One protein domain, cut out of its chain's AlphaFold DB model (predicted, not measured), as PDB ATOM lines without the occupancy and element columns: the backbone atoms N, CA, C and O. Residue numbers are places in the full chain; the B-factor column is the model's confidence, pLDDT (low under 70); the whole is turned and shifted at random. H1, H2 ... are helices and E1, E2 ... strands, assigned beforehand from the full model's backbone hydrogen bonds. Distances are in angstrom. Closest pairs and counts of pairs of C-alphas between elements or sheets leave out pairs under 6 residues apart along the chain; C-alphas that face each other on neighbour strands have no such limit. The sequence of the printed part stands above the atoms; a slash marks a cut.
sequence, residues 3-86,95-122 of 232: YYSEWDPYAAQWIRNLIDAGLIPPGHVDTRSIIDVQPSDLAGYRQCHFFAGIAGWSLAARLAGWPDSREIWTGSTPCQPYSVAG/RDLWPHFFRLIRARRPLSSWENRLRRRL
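Overview. This is residues 3 to 86 and 95 to 122 of the 232 residues of the protein "DNA (cytosine-5-)-methyltransferase" of bacterium AM6 (UniProt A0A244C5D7). What does the model look like? A small sheet of four parallel strands has one face covered by two helices that run along its strands, H1 over E2 and E1 at one edge and H3 over E3 and E4 at the other. H4 only grazes the sheet and only just touches the short H2, while the last helix, H5, lies away from the sheet and touches no helix. What is it made of, and how large is it? The printed part has 112 residues with five named helices and four named strands, in the order E1 H1 E2 H2 E3 H3 E4 H4 H5; the sheet runs E2 E1 E3 E4, and the class is mixed, helices and strands. It is compact, with a radius of gyration of the C-alphas of 14.2 A, and rounded, with spans of 38 by 33 by 32 A.

Arrangement. How do the strands pair? E1, residues 3 to 5, is an inner strand, parallel to the edge strand E2, residues 27 to 30, at 25 degrees, with N 4 and O 28 at 2.8 A. On its other side E1 is parallel to E3, residues 47 to 50, at 1 degree, with N 3 and O 47 at 2.8 A. E3 is parallel to the other edge strand E4, residues 72 to 75, at 6 degrees, with N 48 and O 72 at 2.9 A. Which helices cover the sheet? H1, residues 9 to 20, and H3, residues 56 to 63, lie on the same face, which gives two layers, helices on one face of a sheet. H1 has a height over the sheet of 9.3 A, and the C-alphas of Ala 12 and Val 29 are its closest to E2, 6.4 A; H3 has a height of 10.4 A, and the C-alphas of Trp 57 and Thr 74 are its closest to E4, 6.7 A. E1, H1, E2 and E3, H3, E4 are strand-helix-strand units, parallel neighbour strands with a helix between, the first crossover right-handed and the second left-handed; E2, H2, residues 39 to 42, and E3 form a split unit, with E1 between the strands, right-handed. Where are the other helices? H4, residues 98 to 108, only grazes the sheet and only just touches H2, with 3 pairs of C-alphas within 8 A, the closest being Pro 39 and Leu 104, 5.8 A. H5, residues 115 to 122, is not on the sheet and is apart from H4. Are the helix backbones complete? Every O i to N i+4 pair is within hydrogen-bond range in H1, H3 and H4, and 3 of 4 in H5; H2 is too short for such a pair.

Along the chain. Where does the printed part start? E1 begins at C-alpha 3, (179.457, 178.072, 197.320), and H1 follows from C-alpha 9, (167.345, 171.521, 189.847), 16.5 A long. How long are the other elements? E2 is 9.5 A, E3 10.0 A, E4 10.2 A, H3 10.4 A and H4 15.4 A from first to last C-alpha. Where does it end? H5, 10.9 A long, ends at C-alpha 122, (184.473, 197.318, 182.368).

Size, cuts and confidence. How far does it reach? The two C-alphas farthest apart are those of Ser 69 and Gly 86, 41.8 A. Is it printed whole? Residues 87 to 94 are cut out, and C-alphas 86 and 95 are 14.8 A apart across the cut, in the link from E4 to H4. Of the links that are printed whole, none is long. Where is confidence low? The mean pLDDT of the printed part is 70.5, and residues 76 to 86 and 95 to 122 are under 70; H5 has a mean of 39.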
ATOM      1  N   TYR A   3     180.867 178.331 197.034       93.88
ATOM      2  CA  TYR A   3     179.457 178.072 197.320       93.88
ATOM      3  C   TYR A   3     178.584 178.625 196.196       93.88
ATOM      4  O   TYR A   3     178.729 179.790 195.817       93.88
ATOM      5  N   TYR A   4     177.662 177.807 195.704       93.06
ATOM      6  CA  TYR A   4     176.675 178.152 194.690       93.06
ATOM      7  C   TYR A   4     175.288 177.861 195.255       93.06
ATOM      8  O   TYR A   4     175.006 176.718 195.595       93.06
ATOM      9  N   SER A   5     174.430 178.872 195.359       91.81
ATOM     10  CA  SER A   5     173.020 178.687 195.711       91.81
ATOM     11  C   SER A   5     172.176 178.776 194.449       91.81
ATOM     12  O   SER A   5     172.151 179.822 193.794       91.81
ATOM     13  N   GLU A   6     171.507 177.672 194.123       89.38
ATOM     14  CA  GLU A   6     170.566 177.584 193.012       89.38
ATOM     15  C   GLU A   6     169.487 176.540 193.308       89.38
ATOM     16  O   GLU A   6     169.783 175.356 193.439       89.38
ATOM     17  N   TRP A   7     168.244 176.998 193.438       83.88
ATOM     18  CA  TRP A   7     167.112 176.164 193.839       83.88
ATOM     19  C   TRP A   7     166.528 175.378 192.662       83.88
ATOM     20  O   TRP A   7     165.968 174.304 192.873       83.88
ATOM     21  N   ASP A   8     166.666 175.892 191.434       84.12
ATOM     22  CA  ASP A   8     166.211 175.200 190.233       84.12
ATOM     23  C   ASP A   8     167.096 173.966 189.972       84.12
ATOM     24  O   ASP A   8     168.303 174.111 189.739       84.12
ATOM     25  N   PRO A   9     166.544 172.736 189.983       84.25
ATOM     26  CA  PRO A   9     167.345 171.521 189.847       84.25
ATOM     27  C   PRO A   9     168.124 171.450 188.532       84.25
ATOM     28  O   PRO A   9     169.227 170.898 188.493       84.25
ATOM     29  N   TYR A  10     167.567 172.018 187.461       83.44
ATOM     30  CA  TYR A  10     168.192 172.018 186.147       83.44
ATOM     31  C   TYR A  10     169.423 172.928 186.110       83.44
ATOM     32  O   TYR A  10     170.513 172.487 185.740       83.44
ATOM     33  N   ALA A  11     169.280 174.173 186.557       81.94
ATOM     34  CA  ALA A  11     170.378 175.118 186.691       81.94
ATOM     35  C   ALA A  11     171.428 174.621 187.698       81.94
ATOM     36  O   ALA A  11     172.623 174.685 187.422       81.94
ATOM     37  N   ALA A  12     171.016 174.020 188.815       87.69
ATOM     38  CA  ALA A  12     171.941 173.401 189.761       87.69
ATOM     39  C   ALA A  12     172.765 172.276 189.114       87.69
ATOM     40  O   ALA A  12     173.982 172.207 189.303       87.69
ATOM     41  N   GLN A  13     172.134 171.409 188.315       90.06
ATOM     42  CA  GLN A  13     172.854 170.365 187.587       90.06
ATOM     43  C   GLN A  13     173.790 170.948 186.523       90.06
ATOM     44  O   GLN A  13     174.911 170.471 186.361       90.06
ATOM     45  N   TRP A  14     173.374 172.016 185.846       89.25
ATOM     46  CA  TRP A  14     174.234 172.746 184.923       89.25
ATOM     47  C   TRP A  14     175.505 173.266 185.610       89.25
ATOM     48  O   TRP A  14     176.603 173.060 185.098       89.25
ATOM     49  N   ILE A  15     175.389 173.855 186.805       86.56
ATOM     50  CA  ILE A  15     176.542 174.318 187.597       86.56
ATOM     51  C   ILE A  15     177.491 173.154 187.919       86.56
ATOM     52  O   ILE A  15     178.703 173.310 187.785       86.56
ATOM     53  N   ARG A  16     176.966 171.979 188.296       92.19
ATOM     54  CA  ARG A  16     177.795 170.783 188.547       92.19
ATOM     55  C   ARG A  16     178.565 170.360 187.299       92.19
ATOM     56  O   ARG A  16     179.772 170.168 187.379       92.19
ATOM     57  N   ASN A  17     177.912 170.342 186.140       88.25
ATOM     58  CA  ASN A  17     178.575 170.020 184.876       88.25
ATOM     59  C   ASN A  17     179.702 171.022 184.547       88.25
ATOM     60  O   ASN A  17     180.753 170.628 184.046       88.25
ATOM     61  N   LEU A  18     179.513 172.315 184.842       87.06
ATOM     62  CA  LEU A  18     180.557 173.333 184.664       87.06
ATOM     63  C   LEU A  18     181.742 173.139 185.625       87.06
ATOM     64  O   LEU A  18     182.883 173.411 185.240       87.06
ATOM     65  N   ILE A  19     181.479 172.692 186.858       91.69
ATOM     66  CA  ILE A  19     182.511 172.335 187.842       91.69
ATOM     67  C   ILE A  19     183.302 171.118 187.355       91.69
ATOM     68  O   ILE A  19     184.530 171.174 187.323       91.69
ATOM     69  N   ASP A  20     182.615 170.058 186.925       86.81
ATOM     70  CA  ASP A  20     183.236 168.821 186.439       86.81
ATOM     71  C   ASP A  20     184.086 169.067 185.185       86.81
ATOM     72  O   ASP A  20     185.169 168.504 185.033       86.81
ATOM     73  N   ALA A  21     183.641 169.976 184.313       85.50
ATOM     74  CA  ALA A  21     184.398 170.429 183.148       85.50
ATOM     75  C   ALA A  21     185.554 171.395 183.493       85.50
ATOM     76  O   ALA A  21     186.294 171.816 182.603       85.50
ATOM     77  N   GLY A  22     185.706 171.798 184.759       87.31
ATOM     78  CA  GLY A  22     186.742 172.728 185.214       87.31
ATOM     79  C   GLY A  22     186.589 174.161 184.693       87.31
ATOM     80  O   GLY A  22     187.537 174.950 184.796       87.31
ATOM     81  N   LEU A  23     185.419 174.510 184.143       82.81
ATOM     82  CA  LEU A  23     185.117 175.820 183.552       82.81
ATOM     83  C   LEU A  23     184.860 176.889 184.618       82.81
ATOM     84  O   LEU A  23     185.165 178.065 184.410       82.81
ATOM     85  N   ILE A  24     184.344 176.476 185.774       88.06
ATOM     86  CA  ILE A  24     184.209 177.313 186.966       88.06
ATOM     87  C   ILE A  24     184.920 176.658 188.159       88.06
ATOM     88  O   ILE A  24     185.260 175.473 188.102       88.06
ATOM     89  N   PRO A  25     185.218 177.420 189.220       90.75
ATOM     90  CA  PRO A  25     185.899 176.896 190.398       90.75
ATOM     91  C   PRO A  25     185.115 175.766 191.093       90.75
ATOM     92  O   PRO A  25     183.889 175.834 191.179       90.75
ATOM     93  N   PRO A  26     185.788 174.753 191.671       95.19
ATOM     94  CA  PRO A  26     185.106 173.682 192.389       95.19
ATOM     95  C   PRO A  26     184.376 174.218 193.622       95.19
ATOM     96  O   PRO A  26     184.889 175.071 194.358       95.19
ATOM     97  N   GLY A  27     183.178 173.702 193.881       94.56
ATOM     98  CA  GLY A  27     182.359 174.186 194.980       94.56
ATOM     99  C   GLY A  27     181.138 173.336 195.279       94.56
ATOM    100  O   GLY A  27     180.825 172.378 194.579       94.56
ATOM    101  N   HIS A  28     180.462 173.704 196.359       96.50
ATOM    102  CA  HIS A  28     179.206 173.107 196.779       96.50
ATOM    103  C   HIS A  28     178.039 173.789 196.059       96.50
ATOM    104  O   HIS A  28     177.941 175.017 196.089       96.50
ATOM    105  N   VAL A  29     177.170 172.994 195.429       96.06
ATOM    106  CA  VAL A  29     175.925 173.460 194.800       96.06
ATOM    107  C   VAL A  29     174.757 173.135 195.724       96.06
ATOM    108  O   VAL A  29     174.314 171.987 195.786       96.06
ATOM    109  N   ASP A  30     174.293 174.155 196.438       94.38
ATOM    110  CA  ASP A  30     173.203 174.094 197.404       94.38
ATOM    111  C   ASP A  30     171.866 174.399 196.720       94.38
ATOM    112  O   ASP A  30     171.662 175.489 196.177       94.38
ATOM    113  N   THR A  31     170.966 173.417 196.758       93.31
ATOM    114  CA  THR A  31     169.623 173.488 196.167       93.31
ATOM    115  C   THR A  31     168.531 173.782 197.189       93.31
ATOM    116  O   THR A  31     167.349 173.747 196.850       93.31
ATOM    117  N   ARG A  32     168.891 174.045 198.452       89.56
ATOM    118  CA  ARG A  32     167.934 174.492 199.469       89.56
ATOM    119  C   ARG A  32     167.432 175.892 199.129       89.56
ATOM    120  O   ARG A  32     168.109 176.678 198.460       89.56
ATOM    121  N   SER A  33     166.255 176.232 199.648       83.38
ATOM    122  CA  SER A  33     165.799 177.617 199.620       83.38
ATOM    123  C   SER A  33     166.791 178.500 200.375       83.38
ATOM    124  O   SER A  33     167.269 178.147 201.452       83.38
ATOM    125  N   ILE A  34     167.061 179.694 199.846       78.31
ATOM    126  CA  ILE A  34     167.915 180.687 200.515       78.31
ATOM    127  C   ILE A  34     167.369 181.103 201.893       78.31
ATOM    128  O   ILE A  34     168.113 181.612 202.732       78.31
ATOM    129  N   ILE A  35     166.074 180.878 202.128       79.00
ATOM    130  CA  ILE A  35     165.400 181.112 203.409       79.00
ATOM    131  C   ILE A  35     165.979 180.192 204.495       79.00
ATOM    132  O   ILE A  35     166.190 180.638 205.625       79.00
ATOM    133  N   ASP A  36     166.314 178.954 204.131       84.00
ATOM    134  CA  ASP A  36     166.811 177.927 205.049       84.00
ATOM    135  C   ASP A  36     168.322 178.035 205.291       84.00
ATOM    136  O   ASP A  36     168.840 177.518 206.282       84.00
ATOM    137  N   VAL A  37     169.041 178.736 204.408       81.94
ATOM    138  CA  VAL A  37     170.494 178.915 204.498       81.94
ATOM    139  C   VAL A  37     170.841 179.839 205.663       81.94
ATOM    140  O   VAL A  37     170.397 180.992 205.738       81.94
ATOM    141  N   GLN A  38     171.687 179.364 206.576       80.88
ATOM    142  CA  GLN A  38     172.168 180.158 207.706       80.88
ATOM    143  C   GLN A  38     173.556 180.758 207.438       80.88
ATOM    144  O   GLN A  38     174.349 180.194 206.689       80.88
ATOM    145  N   PRO A  39     173.919 181.889 208.077       76.88
ATOM    146  CA  PRO A  39     175.264 182.455 207.949       76.88
ATOM    147  C   PRO A  39     176.395 181.484 208.326       76.88
ATOM    148  O   PRO A  39     177.492 181.591 207.777       76.88
ATOM    149  N   SER A  40     176.140 180.563 209.262       80.38
ATOM    150  CA  SER A  40     177.066 179.495 209.661       80.38
ATOM    151  C   SER A  40     177.339 178.512 208.530       80.38
ATOM    152  O   SER A  40     178.477 178.076 208.383       80.38
ATOM    153  N   ASP A  41     176.341 178.230 207.692       83.75
ATOM    154  CA  ASP A  41     176.466 177.328 206.542       83.75
ATOM    155  C   ASP A  41     177.448 177.881 205.508       83.75
ATOM    156  O   ASP A  41     178.019 177.137 204.723       83.75
ATOM    157  N   LEU A  42     177.662 179.199 205.512       83.94
ATOM    158  CA  LEU A  42     178.536 179.909 204.583       83.94
ATOM    159  C   LEU A  42     179.954 180.104 205.148       83.94
ATOM    160  O   LEU A  42     180.819 180.698 204.497       83.94
ATOM    161  N   ALA A  43     180.217 179.626 206.367       80.69
ATOM    162  CA  ALA A  43     181.546 179.663 206.956       80.69
ATOM    163  C   ALA A  43     182.508 178.746 206.182       80.69
ATOM    164  O   ALA A  43     182.165 177.643 205.776       80.69
ATOM    165  N   GLY A  44     183.741 179.210 205.963       80.12
ATOM    166  CA  GLY A  44     184.768 178.428 205.264       80.12
ATOM    167  C   GLY A  44     184.760 178.560 203.735       80.12
ATOM    168  O   GLY A  44     185.798 178.326 203.111       80.12
ATOM    169  N   TYR A  45     183.670 179.035 203.127       84.62
ATOM    170  CA  TYR A  45     183.655 179.354 201.699       84.62
ATOM    171  C   TYR A  45     184.427 180.644 201.401       84.62
ATOM    172  O   TYR A  45     184.465 181.574 202.211       84.62
ATOM    173  N   ARG A  46     185.105 180.678 200.249       81.50
ATOM    174  CA  ARG A  46     185.823 181.867 199.761       81.50
ATOM    175  C   ARG A  46     184.931 182.666 198.827       81.50
ATOM    176  O   ARG A  46     184.665 183.835 199.089       81.50
ATOM    177  N   GLN A  47     184.414 182.023 197.788       85.00
ATOM    178  CA  GLN A  47     183.453 182.638 196.882       85.00
ATOM    179  C   GLN A  47     182.043 182.125 197.166       85.00
ATOM    180  O   GLN A  47     181.866 180.934 197.422       85.00
ATOM    181  N   CYS A  48     181.057 183.019 197.155       84.69
ATOM    182  CA  CYS A  48     179.644 182.700 197.345       84.69
ATOM    183  C   CYS A  48     178.815 183.336 196.221       84.69
ATOM    184  O   CYS A  48     178.732 184.561 196.113       84.69
ATOM    185  N   HIS A  49     178.197 182.505 195.390       84.75
ATOM    186  CA  HIS A  49     177.369 182.913 194.262       84.75
ATOM    187  C   HIS A  49     175.911 182.529 194.542       84.75
ATOM    188  O   HIS A  49     175.560 181.354 194.528       84.75
ATOM    189  N   PHE A  50     175.068 183.517 194.827       82.75
ATOM    190  CA  PHE A  50     173.655 183.331 195.157       82.75
ATOM    191  C   PHE A  50     172.776 183.551 193.933       82.75
ATOM    192  O   PHE A  50     173.069 184.444 193.134       82.75
ATOM    193  N   PHE A  51     171.690 182.784 193.802       82.69
ATOM    194  CA  PHE A  51     170.836 182.824 192.605       82.69
ATOM    195  C   PHE A  51     171.700 182.639 191.354       82.69
ATOM    196  O   PHE A  51     171.778 183.504 190.476       82.69
ATOM    197  N   ALA A  52     172.507 181.579 191.387       81.62
ATOM    198  CA  ALA A  52     173.632 181.419 190.484       81.62
ATOM    199  C   ALA A  52     173.184 181.202 189.031       81.62
ATOM    200  O   ALA A  52     173.948 181.542 188.122       81.62
ATOM    201  N   GLY A  53     171.973 180.682 188.806       85.62
ATOM    202  CA  GLY A  53     171.427 180.368 187.492       85.62
ATOM    203  C   GLY A  53     172.431 179.562 186.674       85.62
ATOM    204  O   GLY A  53     172.868 178.487 187.067       85.62
ATOM    205  N   ILE A  54     172.883 180.132 185.559       82.88
ATOM    206  CA  ILE A  54     173.880 179.518 184.666       82.88
ATOM    207  C   ILE A  54     175.353 179.726 185.096       82.88
ATOM    208  O   ILE A  54     176.254 179.577 184.276       82.88
ATOM    209  N   ALA A  55     175.615 180.119 186.347       85.31
ATOM    210  CA  ALA A  55     176.933 180.462 186.910       85.31
ATOM    211  C   ALA A  55     177.673 181.647 186.255       85.31
ATOM    212  O   ALA A  55     178.897 181.760 186.375       85.31
ATOM    213  N   GLY A  56     176.951 182.578 185.619       80.44
ATOM    214  CA  GLY A  56     177.555 183.687 184.864       80.44
ATOM    215  C   GLY A  56     178.557 184.526 185.672       80.44
ATOM    216  O   GLY A  56     179.624 184.869 185.168       80.44
ATOM    217  N   TRP A  57     178.272 184.791 186.951       82.75
ATOM    218  CA  TRP A  57     179.180 185.545 187.827       82.75
ATOM    219  C   TRP A  57     180.502 184.833 188.108       82.75
ATOM    220  O   TRP A  57     181.546 185.482 188.159       82.75
ATOM    221  N   SER A  58     180.465 183.516 188.296       82.12
ATOM    222  CA  SER A  58     181.658 182.727 188.611       82.12
ATOM    223  C   SER A  58     182.576 182.627 187.395       82.12
ATOM    224  O   SER A  58     183.778 182.877 187.493       82.12
ATOM    225  N   LEU A  59     181.988 182.402 186.216       73.56
ATOM    226  CA  LEU A  59     182.714 182.442 184.951       73.56
ATOM    227  C   LEU A  59     183.304 183.835 184.683       73.56
ATOM    228  O   LEU A  59     184.484 183.954 184.359       73.56
ATOM    229  N   ALA A  60     182.524 184.903 184.881       74.38
ATOM    230  CA  ALA A  60     182.995 186.274 184.696       74.38
ATOM    231  C   ALA A  60     184.152 186.634 185.643       74.38
ATOM    232  O   ALA A  60     185.101 187.299 185.227       74.38
ATOM    233  N   ALA A  61     184.112 186.175 186.899       74.06
ATOM    234  CA  ALA A  61     185.208 186.366 187.847       74.06
ATOM    235  C   ALA A  61     186.502 185.711 187.340       74.06
ATOM    236  O   ALA A  61     187.560 186.347 187.354       74.06
ATOM    237  N   ARG A  62     186.411 184.488 186.809       76.69
ATOM    238  CA  ARG A  62     187.559 183.762 186.255       76.69
ATOM    239  C   ARG A  62     188.106 184.406 184.984       76.69
ATOM    240  O   ARG A  62     189.314 184.607 184.886       76.69
ATOM    241  N   LEU A  63     187.236 184.828 184.064       70.50
ATOM    242  CA  LEU A  63     187.621 185.600 182.873       70.50
ATOM    243  C   LEU A  63     188.292 186.931 183.243       70.50
ATOM    244  O   LEU A  63     189.224 187.375 182.578       70.50
ATOM    245  N   ALA A  64     187.871 187.553 184.346       70.62
ATOM    246  CA  ALA A  64     188.509 188.746 184.888       70.62
ATOM    247  C   ALA A  64     189.826 188.453 185.638       70.62
ATOM    248  O   ALA A  64     190.430 189.383 186.182       70.62
ATOM    249  N   GLY A  65     190.290 187.203 185.700       75.38
ATOM    250  CA  GLY A  65     191.487 186.809 186.445       75.38
ATOM    251  C   GLY A  65     191.354 187.014 187.957       75.38
ATOM    252  O   GLY A  65     192.349 187.280 188.633       75.38
ATOM    253  N   TRP A  66     190.132 186.973 188.495       76.62
ATOM    254  CA  TRP A  66     189.914 186.997 189.936       76.62
ATOM    255  C   TRP A  66     190.280 185.630 190.531       76.62
ATOM    256  O   TRP A  66     189.722 184.628 190.092       76.62
ATOM    257  N   PRO A  67     191.190 185.556 191.518       79.94
ATOM    258  CA  PRO A  67     191.611 184.270 192.062       79.94
ATOM    259  C   PRO A  67     190.481 183.533 192.788       79.94
ATOM    260  O   PRO A  67     189.797 184.117 193.629       79.94
ATOM    261  N   ASP A  68     190.375 182.226 192.565       80.88
ATOM    262  CA  ASP A  68     189.420 181.331 193.243       80.88
ATOM    263  C   ASP A  68     189.586 181.328 194.773       80.88
ATOM    264  O   ASP A  68     188.640 181.124 195.531       80.88
ATOM    265  N   SER A  69     190.804 181.595 195.250       79.75
ATOM    266  CA  SER A  69     191.129 181.710 196.675       79.75
ATOM    267  C   SER A  69     190.698 183.038 197.300       79.75
ATOM    268  O   SER A  69     190.689 183.163 198.526       79.75
ATOM    269  N   ARG A  70     190.348 184.035 196.480       76.50
ATOM    270  CA  ARG A  70     190.008 185.384 196.925       76.50
ATOM    271  C   ARG A  70     188.508 185.524 197.132       76.50
ATOM    272  O   ARG A  70     187.709 185.169 196.270       76.50
ATOM    273  N   GLU A  71     188.146 186.113 198.267       76.81
ATOM    274  CA  GLU A  71     186.751 186.242 198.668       76.81
ATOM    275  C   GLU A  71     185.936 187.115 197.711       76.81
ATOM    276  O   GLU A  71     186.342 188.227 197.371       76.81
ATOM    277  N   ILE A  72     184.768 186.619 197.301       76.12
ATOM    278  CA  ILE A  72     183.782 187.378 196.525       76.12
ATOM    279  C   ILE A  72     182.383 186.839 196.798       76.12
ATOM    280  O   ILE A  72     182.171 185.634 196.892       76.12
ATOM    281  N   TRP A  73     181.428 187.748 196.954       80.31
ATOM    282  CA  TRP A  73     180.018 187.414 197.092       80.31
ATOM    283  C   TRP A  73     179.267 188.067 195.935       80.31
ATOM    284  O   TRP A  73     179.371 189.279 195.742       80.31
ATOM    285  N   THR A  74     178.537 187.281 195.149       76.38
ATOM    286  CA  THR A  74     177.737 187.772 194.014       76.38
ATOM    287  C   THR A  74     176.320 187.243 194.124       76.38
ATOM    288  O   THR A  74     176.140 186.103 194.538       76.38
ATOM    289  N   GLY A  75     175.326 188.010 193.694       74.25
ATOM    290  CA  GLY A  75     173.951 187.530 193.658       74.25
ATOM    291  C   GLY A  75     173.153 188.168 192.535       74.25
ATOM    292  O   GLY A  75     173.228 189.382 192.356       74.25
ATOM    293  N   SER A  76     172.385 187.358 191.809       66.38
ATOM    294  CA  SER A  76     171.385 187.821 190.839       66.38
ATOM    295  C   SER A  76     169.987 187.562 191.389       66.38
ATOM    296  O   SER A  76     169.263 186.714 190.878       66.38
ATOM    297  N   THR A  77     169.621 188.249 192.477       53.91
ATOM    298  CA  THR A  77     168.291 188.098 193.089       53.91
ATOM    299  C   THR A  77     167.199 188.265 192.030       53.91
ATOM    300  O   THR A  77     167.262 189.251 191.284       53.91
ATOM    301  N   PRO A  78     166.215 187.348 191.951       49.69
ATOM    302  CA  PRO A  78     165.157 187.423 190.955       49.69
ATOM    303  C   PRO A  78     164.436 188.768 191.057       49.69
ATOM    304  O   PRO A  78     163.960 189.180 192.112       49.69
ATOM    305  N   CYS A  79     164.414 189.493 189.943       44.34
ATOM    306  CA  CYS A  79     163.855 190.832 189.838       44.34
ATOM    307  C   CYS A  79     162.349 190.778 189.569       44.34
ATOM    308  O   CYS A  79     161.878 191.149 188.498       44.34
ATOM    309  N   GLN A  80     161.564 190.343 190.547       33.38
ATOM    310  CA  GLN A  80     160.111 190.512 190.517       33.38
ATOM    311  C   GLN A  80     159.699 191.120 191.862       33.38
ATOM    312  O   GLN A  80     159.649 190.373 192.832       33.38
ATOM    313  N   PRO A  81     159.510 192.458 191.964       36.41
ATOM    314  CA  PRO A  81     158.789 193.295 191.001       36.41
ATOM    315  C   PRO A  81     159.443 194.678 190.749       36.41
ATOM    316  O   PRO A  81     159.109 195.668 191.392       36.41
ATOM    317  N   TYR A  82     160.327 194.788 189.752       38.28
ATOM    318  CA  TYR A  82     160.700 196.090 189.155       38.28
ATOM    319  C   TYR A  82     160.598 196.079 187.621       38.28
ATOM    320  O   TYR A  82     161.273 196.843 186.933       38.28
ATOM    321  N   SER A  83     159.732 195.226 187.074       34.59
ATOM    322  CA  SER A  83     159.383 195.253 185.654       34.59
ATOM    323  C   SER A  83     158.194 196.185 185.441       34.59
ATOM    324  O   SER A  83     157.133 196.003 186.033       34.59
ATOM    325  N   VAL A  84     158.370 197.166 184.560       35.06
ATOM    326  CA  VAL A  84     157.444 198.264 184.214       35.06
ATOM    327  C   VAL A  84     156.119 197.808 183.559       35.06
ATOM    328  O   VAL A  84     155.390 198.622 183.006       35.06
ATOM    329  N   ALA A  85     155.788 196.514 183.612       38.12
ATOM    330  CA  ALA A  85     154.650 195.900 182.923       38.12
ATOM    331  C   ALA A  85     153.624 195.222 183.861       38.12
ATOM    332  O   ALA A  85     152.674 194.609 183.386       38.12
ATOM    333  N   GLY A  86     153.775 195.328 185.184       31.59
ATOM    334  CA  GLY A  86     152.841 194.744 186.151       31.59
ATOM    335  C   GLY A  86     152.339 195.790 187.136       31.59
ATOM    336  O   GLY A  86     153.135 196.481 187.762       31.59
ATOM    337  N   ARG A  95     157.602 186.590 197.652       47.97
ATOM    338  CA  ARG A  95     158.731 186.273 196.764       47.97
ATOM    339  C   ARG A  95     159.925 187.221 196.909       47.97
ATOM    340  O   ARG A  95     160.896 187.078 196.160       47.97
ATOM    341  N   ASP A  96     159.897 188.172 197.844       52.44
ATOM    342  CA  ASP A  96     161.043 189.048 198.092       52.44
ATOM    343  C   ASP A  96     162.177 188.299 198.819       52.44
ATOM    344  O   ASP A  96     162.208 188.159 200.041       52.44
ATOM    345  N   LEU A  97     163.153 187.810 198.048       54.88
ATOM    346  CA  LEU A  97     164.347 187.134 198.573       54.88
ATOM    347  C   LEU A  97     165.462 188.120 198.960       54.88
ATOM    348  O   LEU A  97     166.500 187.714 199.503       54.88
ATOM    349  N   TRP A  98     165.263 189.422 198.724       50.25
ATOM    350  CA  TRP A  98     166.225 190.468 199.060       50.25
ATOM    351  C   TRP A  98     166.489 190.588 200.571       50.25
ATOM    352  O   TRP A  98     167.666 190.641 200.939       50.25
ATOM    353  N   PRO A  99     165.490 190.557 201.479       51.66
ATOM    354  CA  PRO A  99     165.723 190.593 202.923       51.66
ATOM    355  C   PRO A  99     166.562 189.407 203.411       51.66
ATOM    356  O   PRO A  99     167.455 189.578 204.247       51.66
ATOM    357  N   HIS A 100     166.337 188.215 202.848       56.28
ATOM    358  CA  HIS A 100     167.087 187.006 203.192       56.28
ATOM    359  C   HIS A 100     168.536 187.087 202.710       56.28
ATOM    360  O   HIS A 100     169.455 186.804 203.479       56.28
ATOM    361  N   PHE A 101     168.764 187.561 201.485       54.66
ATOM    362  CA  PHE A 101     170.115 187.784 200.980       54.66
ATOM    363  C   PHE A 101     170.842 188.901 201.750       54.66
ATOM    364  O   PHE A 101     172.002 188.754 202.146       54.66
ATOM    365  N   PHE A 102     170.144 189.994 202.059       51.59
ATOM    366  CA  PHE A 102     170.681 191.116 202.826       51.59
ATOM    367  C   PHE A 102     171.050 190.719 204.263       51.59
ATOM    368  O   PHE A 102     172.080 191.167 204.776       51.59
ATOM    369  N   ARG A 103     170.277 189.824 204.899       66.69
ATOM    370  CA  ARG A 103     170.618 189.214 206.197       66.69
ATOM    371  C   ARG A 103     171.990 188.537 206.150       66.69
ATOM    372  O   ARG A 103     172.800 188.754 207.052       66.69
ATOM    373  N   LEU A 104     172.276 187.778 205.091       50.16
ATOM    374  CA  LEU A 104     173.554 187.077 204.913       50.16
ATOM    375  C   LEU A 104     174.716 188.056 204.683       50.16
ATOM    376  O   LEU A 104     175.749 187.951 205.348       50.16
ATOM    377  N   ILE A 105     174.530 189.063 203.820       58.16
ATOM    378  CA  ILE A 105     175.536 190.113 203.575       58.16
ATOM    379  C   ILE A 105     175.865 190.863 204.872       58.16
ATOM    380  O   ILE A 105     177.038 191.065 205.195       58.16
ATOM    381  N   ARG A 106     174.846 191.262 205.646       50.41
ATOM    382  CA  ARG A 106     175.027 192.011 206.900       50.41
ATOM    383  C   ARG A 106     175.781 191.198 207.951       50.41
ATOM    384  O   ARG A 106     176.591 191.773 208.679       50.41
ATOM    385  N   ALA A 107     175.525 189.893 208.017       45.97
ATOM    386  CA  ALA A 107     176.202 188.989 208.938       45.97
ATOM    387  C   ALA A 107     177.675 188.751 208.561       45.97
ATOM    388  O   ALA A 107     178.510 188.598 209.448       45.97
ATOM    389  N   ARG A 108     178.007 188.730 207.261       54.78
ATOM    390  CA  ARG A 108     179.331 188.297 206.773       54.78
ATOM    391  C   ARG A 108     180.252 189.419 206.290       54.78
ATOM    392  O   ARG A 108     181.450 189.188 206.206       54.78
ATOM    393  N   ARG A 109     179.728 190.624 206.027       50.69
ATOM    394  CA  ARG A 109     180.482 191.846 205.662       50.69
ATOM    395  C   ARG A 109     181.583 191.622 204.596       50.69
ATOM    396  O   ARG A 109     182.747 191.922 204.866       50.69
ATOM    397  N   PRO A 110     181.253 191.130 203.388       51.62
ATOM    398  CA  PRO A 110     182.251 190.921 202.339       51.62
ATOM    399  C   PRO A 110     182.930 192.249 201.940       51.62
ATOM    400  O   PRO A 110     182.267 193.268 201.746       51.62
ATOM    401  N   LEU A 111     184.267 192.242 201.869       41.34
ATOM    402  CA  LEU A 111     185.130 193.429 201.757       41.34
ATOM    403  C   LEU A 111     184.813 194.333 200.544       41.34
ATOM    404  O   LEU A 111     184.809 193.911 199.388       41.34
ATOM    405  N   SER A 112     184.690 195.633 200.818       40.00
ATOM    406  CA  SER A 112     184.343 196.775 199.948       40.00
ATOM    407  C   SER A 112     185.337 197.127 198.816       40.00
ATOM    408  O   SER A 112     185.238 198.181 198.192       40.00
ATOM    409  N   SER A 113     186.302 196.258 198.499       37.66
ATOM    410  CA  SER A 113     187.378 196.525 197.520       37.66
ATOM    411  C   SER A 113     186.983 196.247 196.053       37.66
ATOM    412  O   SER A 113     187.661 196.686 195.120       37.66
ATOM    413  N   TRP A 114     185.879 195.526 195.835       41.91
ATOM    414  CA  TRP A 114     185.458 194.993 194.533       41.91
ATOM    415  C   TRP A 114     184.934 196.060 193.555       41.91
ATOM    416  O   TRP A 114     185.329 196.099 192.387       41.91
ATOM    417  N   GLU A 115     184.113 196.985 194.049       39.97
ATOM    418  CA  GLU A 115     183.402 197.975 193.234       39.97
ATOM    419  C   GLU A 115     184.352 198.890 192.438       39.97
ATOM    420  O   GLU A 115     184.232 199.041 191.221       39.97
ATOM    421  N   ASN A 116     185.378 199.430 193.101       36.09
ATOM    422  CA  ASN A 116     186.336 200.370 192.504       36.09
ATOM    423  C   ASN A 116     187.298 199.729 191.487       36.09
ATOM    424  O   ASN A 116     188.012 200.439 190.766       36.09
ATOM    425  N   ARG A 117     187.379 198.394 191.441       42.31
ATOM    426  CA  ARG A 117     188.282 197.664 190.538       42.31
ATOM    427  C   ARG A 117     187.535 197.110 189.321       42.31
ATOM    428  O   ARG A 117     188.072 197.201 188.219       42.31
ATOM    429  N   LEU A 118     186.274 196.696 189.484       43.91
ATOM    430  CA  LEU A 118     185.361 196.415 188.368       43.91
ATOM    431  C   LEU A 118     185.036 197.665 187.538       43.91
ATOM    432  O   LEU A 118     185.098 197.603 186.310       43.91
ATOM    433  N   ARG A 119     184.785 198.812 188.196       37.78
ATOM    434  CA  ARG A 119     184.541 200.112 187.535       37.78
ATOM    435  C   ARG A 119     185.639 200.482 186.525       37.78
ATOM    436  O   ARG A 119     185.340 201.038 185.478       37.78
ATOM    437  N   ARG A 120     186.905 200.140 186.808       34.25
ATOM    438  CA  ARG A 120     188.057 200.454 185.938       34.25
ATOM    439  C   ARG A 120     188.268 199.479 184.778       34.25
ATOM    440  O   ARG A 120     188.867 199.876 183.783       34.25
ATOM    441  N   ARG A 121     187.814 198.225 184.891       39.38
ATOM    442  CA  ARG A 121     188.016 197.201 183.848       39.38
ATOM    443  C   ARG A 121     186.879 197.152 182.835       39.38
ATOM    444  O   ARG A 121     187.157 197.105 181.644       39.38
ATOM    445  N   LEU A 122     185.628 197.279 183.278       40.03
ATOM    446  CA  LEU A 122     184.473 197.318 182.368       40.03
ATOM    447  C   LEU A 122     184.421 198.595 181.509       40.03
ATOM    448  O   LEU A 122     183.797 198.594 180.458       40.03
TER     449      LEU A 122